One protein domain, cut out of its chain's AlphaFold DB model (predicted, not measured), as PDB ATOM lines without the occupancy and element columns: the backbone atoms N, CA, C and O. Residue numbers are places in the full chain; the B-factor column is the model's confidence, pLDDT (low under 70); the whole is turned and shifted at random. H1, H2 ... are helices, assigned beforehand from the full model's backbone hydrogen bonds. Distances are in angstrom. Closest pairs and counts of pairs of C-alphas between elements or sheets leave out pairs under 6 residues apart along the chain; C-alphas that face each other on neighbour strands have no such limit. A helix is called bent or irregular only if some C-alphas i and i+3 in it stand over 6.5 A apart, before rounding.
ATOM      1  N   GLU A  13     -16.098  26.612  13.550       87.50
ATOM      2  CA  GLU A  13     -15.424  27.658  12.778       87.50
ATOM      3  C   GLU A  13     -16.074  27.845  11.401       87.50
ATOM      4  O   GLU A  13     -16.236  28.978  10.944       87.50
ATOM      5  N   THR A  14     -16.529  26.761  10.770       89.06
ATOM      6  CA  THR A  14     -17.235  26.831   9.485       89.06
ATOM      7  C   THR A  14     -18.552  27.597   9.614       89.06
ATOM      8  O   THR A  14     -18.746  28.569   8.883       89.06
ATOM      9  N   SER A  15     -19.398  27.286  10.606       88.81
ATOM     10  CA  SER A  15     -20.621  28.065  10.872       88.81
ATOM     11  C   SER A  15     -20.329  29.542  11.165       88.81
ATOM     12  O   SER A  15     -21.036  30.423  10.682       88.81
ATOM     13  N   LYS A  16     -19.251  29.870  11.897       89.50
ATOM     14  CA  LYS A  16     -18.860  31.279  12.123       89.50
ATOM     15  C   LYS A  16     -18.521  32.003  10.821       89.50
ATOM     16  O   LYS A  16     -18.847  33.182  10.673       89.50
ATOM     17  N   ARG A  17     -17.845  31.336   9.883       90.31
ATOM     18  CA  ARG A  17     -17.518  31.910   8.569       90.31
ATOM     19  C   ARG A  17     -18.771  32.131   7.726       90.31
ATOM     20  O   ARG A  17     -18.877  33.178   7.094       90.31
ATOM     21  N   LEU A  18     -19.726  31.206   7.774       91.94
ATOM     22  CA  LEU A  18     -21.009  31.323   7.079       91.94
ATOM     23  C   LEU A  18     -21.868  32.456   7.657       91.94
ATOM     24  O   LEU A  18     -22.372  33.283   6.901       91.94
ATOM     25  N   ALA A  19     -21.906  32.612   8.983       89.00
ATOM     26  CA  ALA A  19     -22.564  33.751   9.628       89.00
ATOM     27  C   ALA A  19     -21.953  35.103   9.205       89.00
ATOM     28  O   ALA A  19     -22.671  36.074   8.967       89.00
ATOM     29  N   ARG A  20     -20.621  35.180   9.049       92.75
ATOM     30  CA  ARG A  20     -19.953  36.380   8.502       92.75
ATOM     31  C   ARG A  20     -20.322  36.630   7.040       92.75
ATOM     32  O   ARG A  20     -20.465  37.786   6.652       92.75
ATOM     33  N   LEU A  21     -20.462  35.573   6.236       90.81
ATOM     34  CA  LEU A  21     -20.889  35.684   4.841       90.81
ATOM     35  C   LEU A  21     -22.311  36.249   4.746       90.81
ATOM     36  O   LEU A  21     -22.550  37.160   3.955       90.81
ATOM     37  N   GLN A  22     -23.224  35.766   5.593       90.44
ATOM     38  CA  GLN A  22     -24.579  36.300   5.692       90.44
ATOM     39  C   GLN A  22     -24.569  37.789   6.068       90.44
ATOM     40  O   GLN A  22     -25.171  38.598   5.359       90.44
ATOM     41  N   ALA A  23     -23.837  38.164   7.123       91.06
ATOM     42  CA  ALA A  23     -23.734  39.555   7.565       91.06
ATOM     43  C   ALA A  23     -23.185  40.480   6.463       91.06
ATOM     44  O   ALA A  23     -23.714  41.566   6.238       91.06
ATOM     45  N   ALA A  24     -22.183  40.026   5.702       91.81
ATOM     46  CA  ALA A  24     -21.656  40.781   4.565       91.81
ATOM     47  C   ALA A  24     -22.712  41.010   3.464       91.81
ATOM     48  O   ALA A  24     -22.737  42.076   2.844       91.81
ATOM     49  N   GLY A  25     -23.601  40.039   3.231       90.81
ATOM     50  CA  GLY A  25     -24.736  40.186   2.317       90.81
ATOM     51  C   GLY A  25     -25.748  41.237   2.780       90.81
ATOM     52  O   GLY A  25     -26.221  42.042   1.974       90.81
ATOM     53  N   GLU A  26     -26.047  41.269   4.080       90.69
ATOM     54  CA  GLU A  26     -26.944  42.254   4.702       90.69
ATOM     55  C   GLU A  26     -26.362  43.675   4.659       90.69
ATOM     56  O   GLU A  26     -27.060  44.630   4.292       90.69
ATOM     57  N   ASP A  27     -25.068  43.813   4.955       93.25
ATOM     58  CA  ASP A  27     -24.337  45.078   4.855       93.25
ATOM     59  C   ASP A  27     -24.336  45.605   3.418       93.25
ATOM     60  O   ASP A  27     -24.624  46.785   3.179       93.25
ATOM     61  N   LEU A  28     -24.077  44.727   2.444       91.25
ATOM     62  CA  LEU A  28     -24.109  45.080   1.029       91.25
ATOM     63  C   LEU A  28     -25.503  45.541   0.596       91.25
ATOM     64  O   LEU A  28     -25.626  46.578  -0.057       91.25
ATOM     65  N   GLN A  29     -26.553  44.805   0.972       90.00
ATOM     66  CA  GLN A  29     -27.930  45.175   0.644       90.00
ATOM     67  C   GLN A  29     -28.294  46.532   1.254       90.00
ATOM     68  O   GLN A  29     -28.900  47.378   0.594       90.00
ATOM     69  N   THR A  30     -27.884  46.776   2.497       90.62
ATOM     70  CA  THR A  30     -28.122  48.044   3.191       90.62
ATOM     71  C   THR A  30     -27.404  49.203   2.501       90.62
ATOM     72  O   THR A  30     -28.003  50.257   2.265       90.62
ATOM     73  N   ALA A  31     -26.130  49.026   2.145       91.88
ATOM     74  CA  ALA A  31     -25.361  50.024   1.406       91.88
ATOM     75  C   ALA A  31     -25.978  50.306   0.029       91.88
ATOM     76  O   ALA A  31     -26.107  51.467  -0.365       91.88
ATOM     77  N   TRP A  32     -26.427  49.257  -0.666       91.94
ATOM     78  CA  TRP A  32     -27.107  49.373  -1.947       91.94
ATOM     79  C   TRP A  32     -28.389  50.202  -1.842       91.94
ATOM     80  O   TRP A  32     -28.520  51.199  -2.548       91.94
ATOM     81  N   GLN A  33     -29.292  49.884  -0.909       89.88
ATOM     82  CA  GLN A  33     -30.545  50.635  -0.736       89.88
ATOM     83  C   GLN A  33     -30.316  52.121  -0.413       89.88
ATOM     84  O   GLN A  33     -31.084  52.973  -0.856       89.88
ATOM     85  N   ARG A  34     -29.232  52.460   0.304       91.62
ATOM     86  CA  ARG A  34     -28.878  53.859   0.605       91.62
ATOM     87  C   ARG A  34     -28.478  54.656  -0.635       91.62
ATOM     88  O   ARG A  34     -28.806  55.836  -0.721       91.62
ATOM     89  N   ILE A  35     -27.754  54.037  -1.569       91.06
ATOM     90  CA  ILE A  35     -27.212  54.732  -2.746       91.06
ATOM     91  C   ILE A  35     -28.105  54.597  -3.985       91.06
ATOM     92  O   ILE A  35     -28.069  55.455  -4.866       91.06
ATOM     93  N   ARG A  36     -28.951  53.560  -4.044       91.88
ATOM     94  CA  ARG A  36     -29.783  53.212  -5.204       91.88
ATOM     95  C   ARG A  36     -30.580  54.399  -5.735       91.88
ATOM     96  O   ARG A  36     -30.517  54.682  -6.926       91.88
ATOM     97  N   GLY A  37     -31.265  55.140  -4.863       87.31
ATOM     98  CA  GLY A  37     -32.068  56.300  -5.272       87.31
ATOM     99  C   GLY A  37     -31.247  57.439  -5.893       87.31
ATOM    100  O   GLY A  37     -31.736  58.133  -6.782       87.31
ATOM    101  N   GLN A  38     -29.986  57.603  -5.477       89.56
ATOM    102  CA  GLN A  38     -29.074  58.606  -6.037       89.56
ATOM    103  C   GLN A  38     -28.549  58.194  -7.418       89.56
ATOM    104  O   GLN A  38     -28.287  59.050  -8.255       89.56
ATOM    105  N   ILE A  39     -28.416  56.892  -7.671       89.81
ATOM    106  CA  ILE A  39     -28.051  56.355  -8.991       89.81
ATOM    107  C   ILE A  39     -29.276  56.330  -9.917       89.81
ATOM    108  O   ILE A  39     -29.176  56.545 -11.119       89.81
ATOM    109  N   GLY A  48     -24.439  70.798 -21.000       89.94
ATOM    110  CA  GLY A  48     -23.358  71.120 -21.928       89.94
ATOM    111  C   GLY A  48     -22.826  69.862 -22.644       89.94
ATOM    112  O   GLY A  48     -23.159  68.737 -22.261       89.94
ATOM    113  N   PRO A  49     -21.955  70.010 -23.656       90.81
ATOM    114  CA  PRO A  49     -21.549  68.907 -24.536       90.81
ATOM    115  C   PRO A  49     -21.064  67.639 -23.811       90.81
ATOM    116  O   PRO A  49     -21.395  66.528 -24.216       90.81
ATOM    117  N   LEU A  50     -20.327  67.799 -22.706       88.50
ATOM    118  CA  LEU A  50     -19.843  66.680 -21.892       88.50
ATOM    119  C   LEU A  50     -20.959  65.995 -21.094       88.50
ATOM    120  O   LEU A  50     -20.997  64.768 -21.027       88.50
ATOM    121  N   GLY A  51     -21.887  66.758 -20.512       89.31
ATOM    122  CA  GLY A  51     -23.006  66.179 -19.771       89.31
ATOM    123  C   GLY A  51     -24.026  65.507 -20.682       89.31
ATOM    124  O   GLY A  51     -24.555  64.464 -20.318       89.31
ATOM    125  N   ALA A  52     -24.237  66.022 -21.897       88.81
ATOM    126  CA  ALA A  52     -25.043  65.346 -22.912       88.81
ATOM    127  C   ALA A  52     -24.433  63.989 -23.314       88.81
ATOM    128  O   ALA A  52     -25.141  62.983 -23.361       88.81
ATOM    129  N   GLN A  53     -23.111  63.927 -23.528       91.19
ATOM    130  CA  GLN A  53     -22.422  62.658 -23.795       91.19
ATOM    131  C   GLN A  53     -22.500  61.694 -22.607       91.19
ATOM    132  O   GLN A  53     -22.770  60.510 -22.805       91.19
ATOM    133  N   PHE A  54     -22.314  62.178 -21.378       89.44
ATOM    134  CA  PHE A  54     -22.478  61.360 -20.175       89.44
ATOM    135  C   PHE A  54     -23.895  60.783 -20.079       89.44
ATOM    136  O   PHE A  54     -24.063  59.567 -19.994       89.44
ATOM    137  N   MET A  55     -24.917  61.638 -20.179       90.38
ATOM    138  CA  MET A  55     -26.320  61.232 -20.080       90.38
ATOM    139  C   MET A  55     -26.762  60.317 -21.225       90.38
ATOM    140  O   MET A  55     -27.701  59.553 -21.038       90.38
ATOM    141  N   SER A  56     -26.078  60.331 -22.374       91.50
ATOM    142  CA  SER A  56     -26.350  59.372 -23.456       91.50
ATOM    143  C   SER A  56     -25.961  57.932 -23.105       91.50
ATOM    144  O   SER A  56     -26.586  57.004 -23.603       91.50
ATOM    145  N   LYS A  57     -24.960  57.739 -22.234       90.31
ATOM    146  CA  LYS A  57     -24.460  56.414 -21.816       90.31
ATOM    147  C   LYS A  57     -24.932  55.999 -20.426       90.31
ATOM    148  O   LYS A  57     -24.883  54.824 -20.077       90.31
ATOM    149  N   TYR A  58     -25.337  56.970 -19.612       91.62
ATOM    150  CA  TYR A  58     -25.727  56.743 -18.229       91.62
ATOM    151  C   TYR A  58     -26.853  55.707 -18.059       91.62
ATOM    152  O   TYR A  58     -26.708  54.871 -17.168       91.62
ATOM    153  N   PRO A  59     -27.923  55.688 -18.885       91.38
ATOM    154  CA  PRO A  59     -28.979  54.685 -18.772       91.38
ATOM    155  C   PRO A  59     -28.455  53.251 -18.871       91.38
ATOM    156  O   PRO A  59     -28.743  52.454 -17.987       91.38
ATOM    157  N   ASP A  60     -27.605  52.955 -19.857       90.62
ATOM    158  CA  ASP A  60     -27.066  51.605 -20.065       90.62
ATOM    159  C   ASP A  60     -26.230  51.137 -18.867       90.62
ATOM    160  O   ASP A  60     -26.349  50.003 -18.399       90.62
ATOM    161  N   VAL A  61     -25.387  52.030 -18.339       89.19
ATOM    162  CA  VAL A  61     -24.549  51.739 -17.168       89.19
ATOM    163  C   VAL A  61     -25.413  51.563 -15.920       89.19
ATOM    164  O   VAL A  61     -25.210  50.615 -15.163       89.19
ATOM    165  N   LYS A  62     -26.396  52.445 -15.712       91.75
ATOM    166  CA  LYS A  62     -27.355  52.370 -14.605       91.75
ATOM    167  C   LYS A  62     -28.110  51.041 -14.629       91.75
ATOM    168  O   LYS A  62     -28.145  50.344 -13.618       91.75
ATOM    169  N   ASP A  63     -28.661  50.668 -15.779       90.31
ATOM    170  CA  ASP A  63     -29.455  49.451 -15.932       90.31
ATOM    171  C   ASP A  63     -28.596  48.196 -15.720       90.31
ATOM    172  O   ASP A  63     -29.037  47.245 -15.070       90.31
ATOM    173  N   ALA A  64     -27.336  48.207 -16.171       88.56
ATOM    174  CA  ALA A  64     -26.385  47.135 -15.881       88.56
ATOM    175  C   ALA A  64     -26.112  46.987 -14.372       88.56
ATOM    176  O   ALA A  64     -26.125  45.868 -13.858       88.56
ATOM    177  N   TYR A  65     -25.917  48.097 -13.650       87.12
ATOM    178  CA  TYR A  65     -25.752  48.078 -12.191       87.12
ATOM    179  C   TYR A  65     -26.991  47.535 -11.479       87.12
ATOM    180  O   TYR A  65     -26.871  46.685 -10.596       87.12
ATOM    181  N   PHE A  66     -28.177  47.993 -11.879       90.81
ATOM    182  CA  PHE A  66     -29.436  47.594 -11.254       90.81
ATOM    183  C   PHE A  66     -29.688  46.107 -11.486       90.81
ATOM    184  O   PHE A  66     -29.984  45.389 -10.541       90.81
ATOM    185  N   LYS A  67     -29.441  45.605 -12.700       87.19
ATOM    186  CA  LYS A  67     -29.550  44.175 -13.011       87.19
ATOM    187  C   LYS A  67     -28.649  43.296 -12.137       87.19
ATOM    188  O   LYS A  67     -29.032  42.180 -11.795       87.19
ATOM    189  N   VAL A  68     -27.442  43.757 -11.807       87.00
ATOM    190  CA  VAL A  68     -26.528  43.004 -10.934       87.00
ATOM    191  C   VAL A  68     -27.010  43.050  -9.489       87.00
ATOM    192  O   VAL A  68     -27.099  42.006  -8.849       87.00
ATOM    193  N   MET A  69     -27.320  44.243  -8.983       89.81
ATOM    194  CA  MET A  69     -27.593  44.459  -7.563       89.81
ATOM    195  C   MET A  69     -29.008  44.047  -7.154       89.81
ATOM    196  O   MET A  69     -29.155  43.335  -6.163       89.81
ATOM    197  N   ASP A  70     -30.024  44.434  -7.929       88.69
ATOM    198  CA  ASP A  70     -31.432  44.069  -7.703       88.69
ATOM    199  C   ASP A  70     -31.741  42.644  -8.206       88.69
ATOM    200  O   ASP A  70     -32.771  42.068  -7.856       88.69
ATOM    201  N   GLY A  71     -30.849  42.055  -9.009       78.12
ATOM    202  CA  GLY A  71     -31.151  40.845  -9.764       78.12
ATOM    203  C   GLY A  71     -32.038  41.154 -10.974       78.12
ATOM    204  O   GLY A  71     -32.236  42.306 -11.358       78.12
ATOM    205  N   ASN A  72     -32.576  40.119 -11.618       70.94
ATOM    206  CA  ASN A  72     -33.445  40.285 -12.797       70.94
ATOM    207  C   ASN A  72     -34.942  40.063 -12.488       70.94
ATOM    208  O   ASN A  72     -35.733  39.920 -13.418       70.94
ATOM    209  N   GLY A  73     -35.325  39.997 -11.206       57.69
ATOM    210  CA  GLY A  73     -36.705  39.745 -10.774       57.69
ATOM    211  C   GLY A  73     -37.181  38.294 -10.928       57.69
ATOM    212  O   GLY A  73     -38.365  38.026 -10.742       57.69
ATOM    213  N   THR A  74     -36.288  37.359 -11.264       57.75
ATOM    214  CA  THR A  74     -36.581  35.918 -11.289       57.75
ATOM    215  C   THR A  74     -35.971  35.227 -10.076       57.75
ATOM    216  O   THR A  74     -34.925  35.644  -9.577       57.75
ATOM    217  N   SER A  75     -36.597  34.134  -9.637       59.97
ATOM    218  CA  SER A  75     -36.073  33.259  -8.580       59.97
ATOM    219  C   SER A  75     -34.660  32.741  -8.890       59.97
ATOM    220  O   SER A  75     -33.889  32.485  -7.971       59.97
ATOM    221  N   ASP A  76     -34.305  32.656 -10.175       65.62
ATOM    222  CA  ASP A  76     -33.021  32.141 -10.666       65.62
ATOM    223  C   ASP A  76     -31.884  33.173 -10.627       65.62
ATOM    224  O   ASP A  76     -30.712  32.828 -10.791       65.62
ATOM    225  N   SER A  77     -32.194  34.456 -10.426       67.25
ATOM    226  CA  SER A  77     -31.170  35.493 -10.316       67.25
ATOM    227  C   SER A  77     -31.560  36.526  -9.258       67.25
ATOM    228  O   SER A  77     -31.897  37.666  -9.605       67.25
ATOM    229  N   PRO A  78     -31.487  36.123  -7.975       73.00
ATOM    230  CA  PRO A  78     -31.798  36.982  -6.843       73.00
ATOM    231  C   PRO A  78     -30.853  38.182  -6.772       73.00
ATOM    232  O   PRO A  78     -29.778  38.198  -7.394       73.00
ATOM    233  N   ALA A  79     -31.259  39.173  -5.978       83.44
ATOM    234  CA  ALA A  79     -30.435  40.329  -5.657       83.44
ATOM    235  C   ALA A  79     -29.053  39.882  -5.154       83.44
ATOM    236  O   ALA A  79     -28.913  38.853  -4.490       83.44
ATOM    237  N   PHE A  80     -28.004  40.646  -5.457       83.81
ATOM    238  CA  PHE A  80     -26.640  40.188  -5.180       83.81
ATOM    239  C   PHE A  80     -26.389  39.955  -3.682       83.81
ATOM    240  O   PHE A  80     -25.751  38.971  -3.324       83.81
ATOM    241  N   GLY A  81     -26.958  40.787  -2.801       82.75
ATOM    242  CA  GLY A  81     -26.904  40.566  -1.350       82.75
ATOM    243  C   GLY A  81     -27.650  39.304  -0.889       82.75
ATOM    244  O   GLY A  81     -27.246  38.656   0.070       82.75
ATOM    245  N   GLU A  82     -28.701  38.894  -1.601       84.62
ATOM    246  CA  GLU A  82     -29.441  37.662  -1.311       84.62
ATOM    247  C   GLU A  82     -28.659  36.400  -1.704       84.62
ATOM    248  O   GLU A  82     -28.769  35.385  -1.020       84.62
ATOM    249  N   LYS A  83     -27.774  36.473  -2.709       86.50
ATOM    250  CA  LYS A  83     -26.861  35.363  -3.048       86.50
ATOM    251  C   LYS A  83     -25.947  34.983  -1.884       86.50
ATOM    252  O   LYS A  83     -25.736  33.801  -1.637       86.50
ATOM    253  N   TYR A  84     -25.449  35.971  -1.138       86.56
ATOM    254  CA  TYR A  84     -24.624  35.737   0.054       86.56
ATOM    255  C   TYR A  84     -25.393  34.976   1.133       86.56
ATOM    256  O   TYR A  84     -24.840  34.072   1.757       86.56
ATOM    257  N   ARG A  85     -26.678  35.302   1.313       85.50
ATOM    258  CA  ARG A  85     -27.566  34.595   2.240       85.50
ATOM    259  C   ARG A  85     -27.786  33.148   1.802       85.50
ATOM    260  O   ARG A  85     -27.567  32.247   2.595       85.50
ATOM    261  N   GLN A  86     -28.121  32.926   0.530       87.56
ATOM    262  CA  GLN A  86     -28.321  31.578  -0.017       87.56
ATOM    263  C   GLN A  86     -27.064  30.709   0.111       87.56
ATOM    264  O   GLN A  86     -27.146  29.546   0.495       87.56
ATOM    265  N   TRP A  87     -25.882  31.263  -0.168       88.19
ATOM    266  CA  TRP A  87     -24.622  30.537   0.013       88.19
ATOM    267  C   TRP A  87     -24.332  30.209   1.476       88.19
ATOM    268  O   TRP A  87     -23.845  29.116   1.759       88.19
ATOM    269  N   ALA A  88     -24.643  31.124   2.400       90.62
ATOM    270  CA  ALA A  88     -24.518  30.862   3.830       90.62
ATOM    271  C   ALA A  88     -25.465  29.734   4.275       90.62
ATOM    272  O   ALA A  88     -25.020  28.792   4.924       90.62
ATOM    273  N   GLU A  89     -26.728  29.773   3.841       89.12
ATOM    274  CA  GLU A  89     -27.742  28.752   4.139       89.12
ATOM    275  C   GLU A  89     -27.354  27.369   3.600       89.12
ATOM    276  O   GLU A  89     -27.420  26.382   4.333       89.12
ATOM    277  N   PHE A  90     -26.898  27.277   2.345       88.69
ATOM    278  CA  PHE A  90     -26.421  26.008   1.785       88.69
ATOM    279  C   PHE A  90     -25.194  25.480   2.530       88.69
ATOM    280  O   PHE A  90     -25.100  24.281   2.793       88.69
ATOM    281  N   GLY A  91     -24.271  26.364   2.911       87.81
ATOM    282  CA  GLY A  91     -23.128  25.984   3.733       87.81
ATOM    283  C   GLY A  91     -23.549  25.432   5.094       87.81
ATOM    284  O   GLY A  91     -23.031  24.400   5.516       87.81
ATOM    285  N   ASP A  92     -24.517  26.064   5.761       89.25
ATOM    286  CA  ASP A  92     -24.989  25.634   7.081       89.25
ATOM    287  C   ASP A  92     -25.711  24.280   7.007       89.25
ATOM    288  O   ASP A  92     -25.550  23.438   7.899       89.25
ATOM    289  N   GLN A  93     -26.432  24.011   5.914       89.00
ATOM    290  CA  GLN A  93     -27.013  22.693   5.640       89.00
ATOM    291  C   GLN A  93     -25.927  21.618   5.499       89.00
ATOM    292  O   GLN A  93     -26.047  20.547   6.093       89.00
ATOM    293  N   CYS A  94     -24.837  21.902   4.778       86.44
ATOM    294  CA  CYS A  94     -23.703  20.980   4.678       86.44
ATOM    295  C   CYS A  94     -23.034  20.727   6.037       86.44
ATOM    296  O   CYS A  94     -22.716  19.580   6.353       86.44
ATOM    297  N   VAL A  95     -22.852  21.767   6.859       88.19
ATOM    298  CA  VAL A  95     -22.282  21.622   8.211       88.19
ATOM    299  C   VAL A  95     -23.183  20.767   9.102       88.19
ATOM    300  O   VAL A  95     -22.691  19.941   9.871       88.19
ATOM    301  N   THR A  96     -24.498  20.939   8.982       88.00
ATOM    302  CA  THR A  96     -25.491  20.151   9.724       88.00
ATOM    303  C   THR A  96     -25.424  18.679   9.330       88.00
ATOM    304  O   THR A  96     -25.251  17.827  10.197       88.00
ATOM    305  N   LEU A  97     -25.435  18.385   8.025       88.50
ATOM    306  CA  LEU A  97     -25.310  17.021   7.501       88.50
ATOM    307  C   LEU A  97     -24.010  16.339   7.943       88.50
ATOM    308  O   LEU A  97     -24.007  15.144   8.245       88.50
ATOM    309  N   TYR A  98     -22.906  17.087   7.993       84.94
ATOM    310  CA  TYR A  98     -21.633  16.569   8.486       84.94
ATOM    311  C   TYR A  98     -21.734  16.141   9.955       84.94
ATOM    312  O   TYR A  98     -21.379  15.010  10.278       84.94
ATOM    313  N   ARG A  99     -22.275  17.003  10.830       85.31
ATOM    314  CA  ARG A  99     -22.456  16.687  12.259       85.31
ATOM    315  C   ARG A  99     -23.353  15.470  12.466       85.31
ATOM    316  O   ARG A  99     -22.981  14.567  13.204       85.31
ATOM    317  N   GLU A 100     -24.489  15.415  11.773       88.00
ATOM    318  CA  GLU A 100     -25.413  14.277  11.843       88.00
ATOM    319  C   GLU A 100     -24.746  12.968  11.391       88.00
ATOM    320  O   GLU A 100     -24.994  11.901  11.953       88.00
ATOM    321  N   THR A 101     -23.873  13.036  10.381       85.69
ATOM    322  CA  THR A 101     -23.130  11.867   9.895       85.69
ATOM    323  C   THR A 101     -22.067  11.419  10.899       85.69
ATOM    324  O   THR A 101     -21.936  10.217  11.134       85.69
ATOM    325  N   GLU A 102     -21.336  12.350  11.522       83.31
ATOM    326  CA  GLU A 102     -20.378  12.029  12.588       83.31
ATOM    327  C   GLU A 102     -21.062  11.407  13.810       83.31
ATOM    328  O   GLU A 102     -20.575  10.404  14.331       83.31
ATOM    329  N   GLU A 103     -22.204  11.951  14.239       83.88
ATOM    330  CA  GLU A 103     -22.994  11.413  15.352       83.88
ATOM    331  C   GLU A 103     -23.454   9.978  15.064       83.88
ATOM    332  O   GLU A 103     -23.219   9.078  15.871       83.88
ATOM    333  N   ARG A 104     -24.012   9.721  13.872       84.88
ATOM    334  CA  ARG A 104     -24.425   8.367  13.468       84.88
ATOM    335  C   ARG A 104     -23.253   7.394  13.372       84.88
ATOM    336  O   ARG A 104     -23.375   6.249  13.799       84.88
ATOM    337  N   ALA A 105     -22.112   7.828  12.839       80.38
ATOM    338  CA  ALA A 105     -20.918   6.989  12.777       80.38
ATOM    339  C   ALA A 105     -20.381   6.662  14.181       80.38
ATOM    340  O   ALA A 105     -19.966   5.529  14.434       80.38
ATOM    341  N   ALA A 106     -20.424   7.618  15.113       81.38
ATOM    342  CA  ALA A 106     -20.052   7.380  16.504       81.38
ATOM    343  C   ALA A 106     -20.994   6.370  17.190       81.38
ATOM    344  O   ALA A 106     -20.527   5.537  17.965       81.38
ATOM    345  N   GLU A 107     -22.293   6.389  16.880       81.00
ATOM    346  CA  GLU A 107     -23.262   5.404  17.383       81.00
ATOM    347  C   GLU A 107     -23.062   3.998  16.785       81.00
ATOM    348  O   GLU A 107     -23.171   3.004  17.507       81.00
ATOM    349  N   GLU A 108     -22.764   3.898  15.485       76.12
ATOM    350  CA  GLU A 108     -22.606   2.618  14.774       76.12
ATOM    351  C   GLU A 108     -21.266   1.920  15.057       76.12
ATOM    352  O   GLU A 108     -21.228   0.693  15.162       76.12
ATOM    353  N   TYR A 109     -20.176   2.680  15.201       71.25
ATOM    354  CA  TYR A 109     -18.810   2.147  15.317       71.25
ATOM    355  C   TYR A 109     -18.153   2.401  16.687       71.25
ATOM    356  O   TYR A 109     -17.004   2.015  16.894       71.25
ATOM    357  N   GLY A 110     -18.856   3.052  17.621       57.75
ATOM    358  CA  GLY A 110     -18.387   3.361  18.980       57.75
ATOM    359  C   GLY A 110     -18.739   2.326  20.061       57.75
ATOM    360  O   GLY A 110     -18.608   2.633  21.247       57.75
ATOM    361  N   ARG A 111     -19.192   1.121  19.681       48.78
ATOM    362  CA  ARG A 111     -19.276  -0.070  20.553       48.78
ATOM    363  C   ARG A 111     -18.119  -1.022  20.284       48.78
ATOM    364  O   ARG A 111     -17.698  -1.678  21.260       48.78
TER     365      ARG A 111
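AT A GLANCE: This is residues 13 to 39 and 48 to 111 of the 111 residues of an uncharacterized protein of Amycolatopsis acidicola (UniProt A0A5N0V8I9). A long, thin rod of helices: H2, bent, and H3 follow one another roughly end to end along its length, and H1 runs side by side with the first part of H3, its last residue reaching towards H2b. The two ends of the rod, residues 48 to 57 and 97 to 111, stick out free. The printed part has 91 residues with three named helices, H1, H2 and H3 in chain order, and no named strand; the class is all helix. It is extended, with a radius of gyration of the C-alphas of 21.3 A and spans of 83 by 22 by 16 A.

HOW THE PARTS SIT: H1, residues 13 to 39, touches H3, residues 80 to 109, at a shallow tilt of 11 degrees, opposite ways; their closest C-alphas, of Gly 25 and Gly 81, are 4.3 A apart. H2, residues 49 to 69, was assigned by its hydrogen bonds as one helix but is bent, C-alphas 56 and 59 being 7.1 A apart; its arms H2a, residues 49 to 56, and H2b, residues 59 to 69, stand at a steep tilt of 44 degrees. H1 and H2b are close but not clearly touching, the closest C-alphas, of Ile 39 and Lys 62, being 6.9 A apart. H2b and H3 only just touch, with 3 pairs of C-alphas within 8 A, and H3 does so with residues 80 to 81 alone; the closest C-alphas, of Met 69 and Phe 80, are 5.0 A apart. H2a is apart from H1 and H3. Each O i to N i+4 pair is within hydrogen-bond range in H2a and H2b, against 21 of 23 in H1 and 24 of 26 in H3.

IN THESE COORDINATES: H1 begins at C-alpha 13 (-15.424, 27.658, 12.778) and is 38.2 A long; it has a kink of 31 degrees near residue 33 and is irregular, C-alphas 34 and 37 being 7.1 A apart. H2a is 10.7 A and H2b 15.2 A long. H3, 43.9 A long, ends at C-alpha 109 (-18.810, 2.147, 15.317).

THE WHOLE: The C-alphas farthest apart, of Gly 48 and Arg 111, are 83.0 A apart. Residues 40 to 47 are not printed; C-alphas 39 and 48 are 20.2 A apart across the cut. The link from H2 to H3 is short, with 10 residues. The pLDDT is under 70 at residues 73 to 77 and 110 to 111.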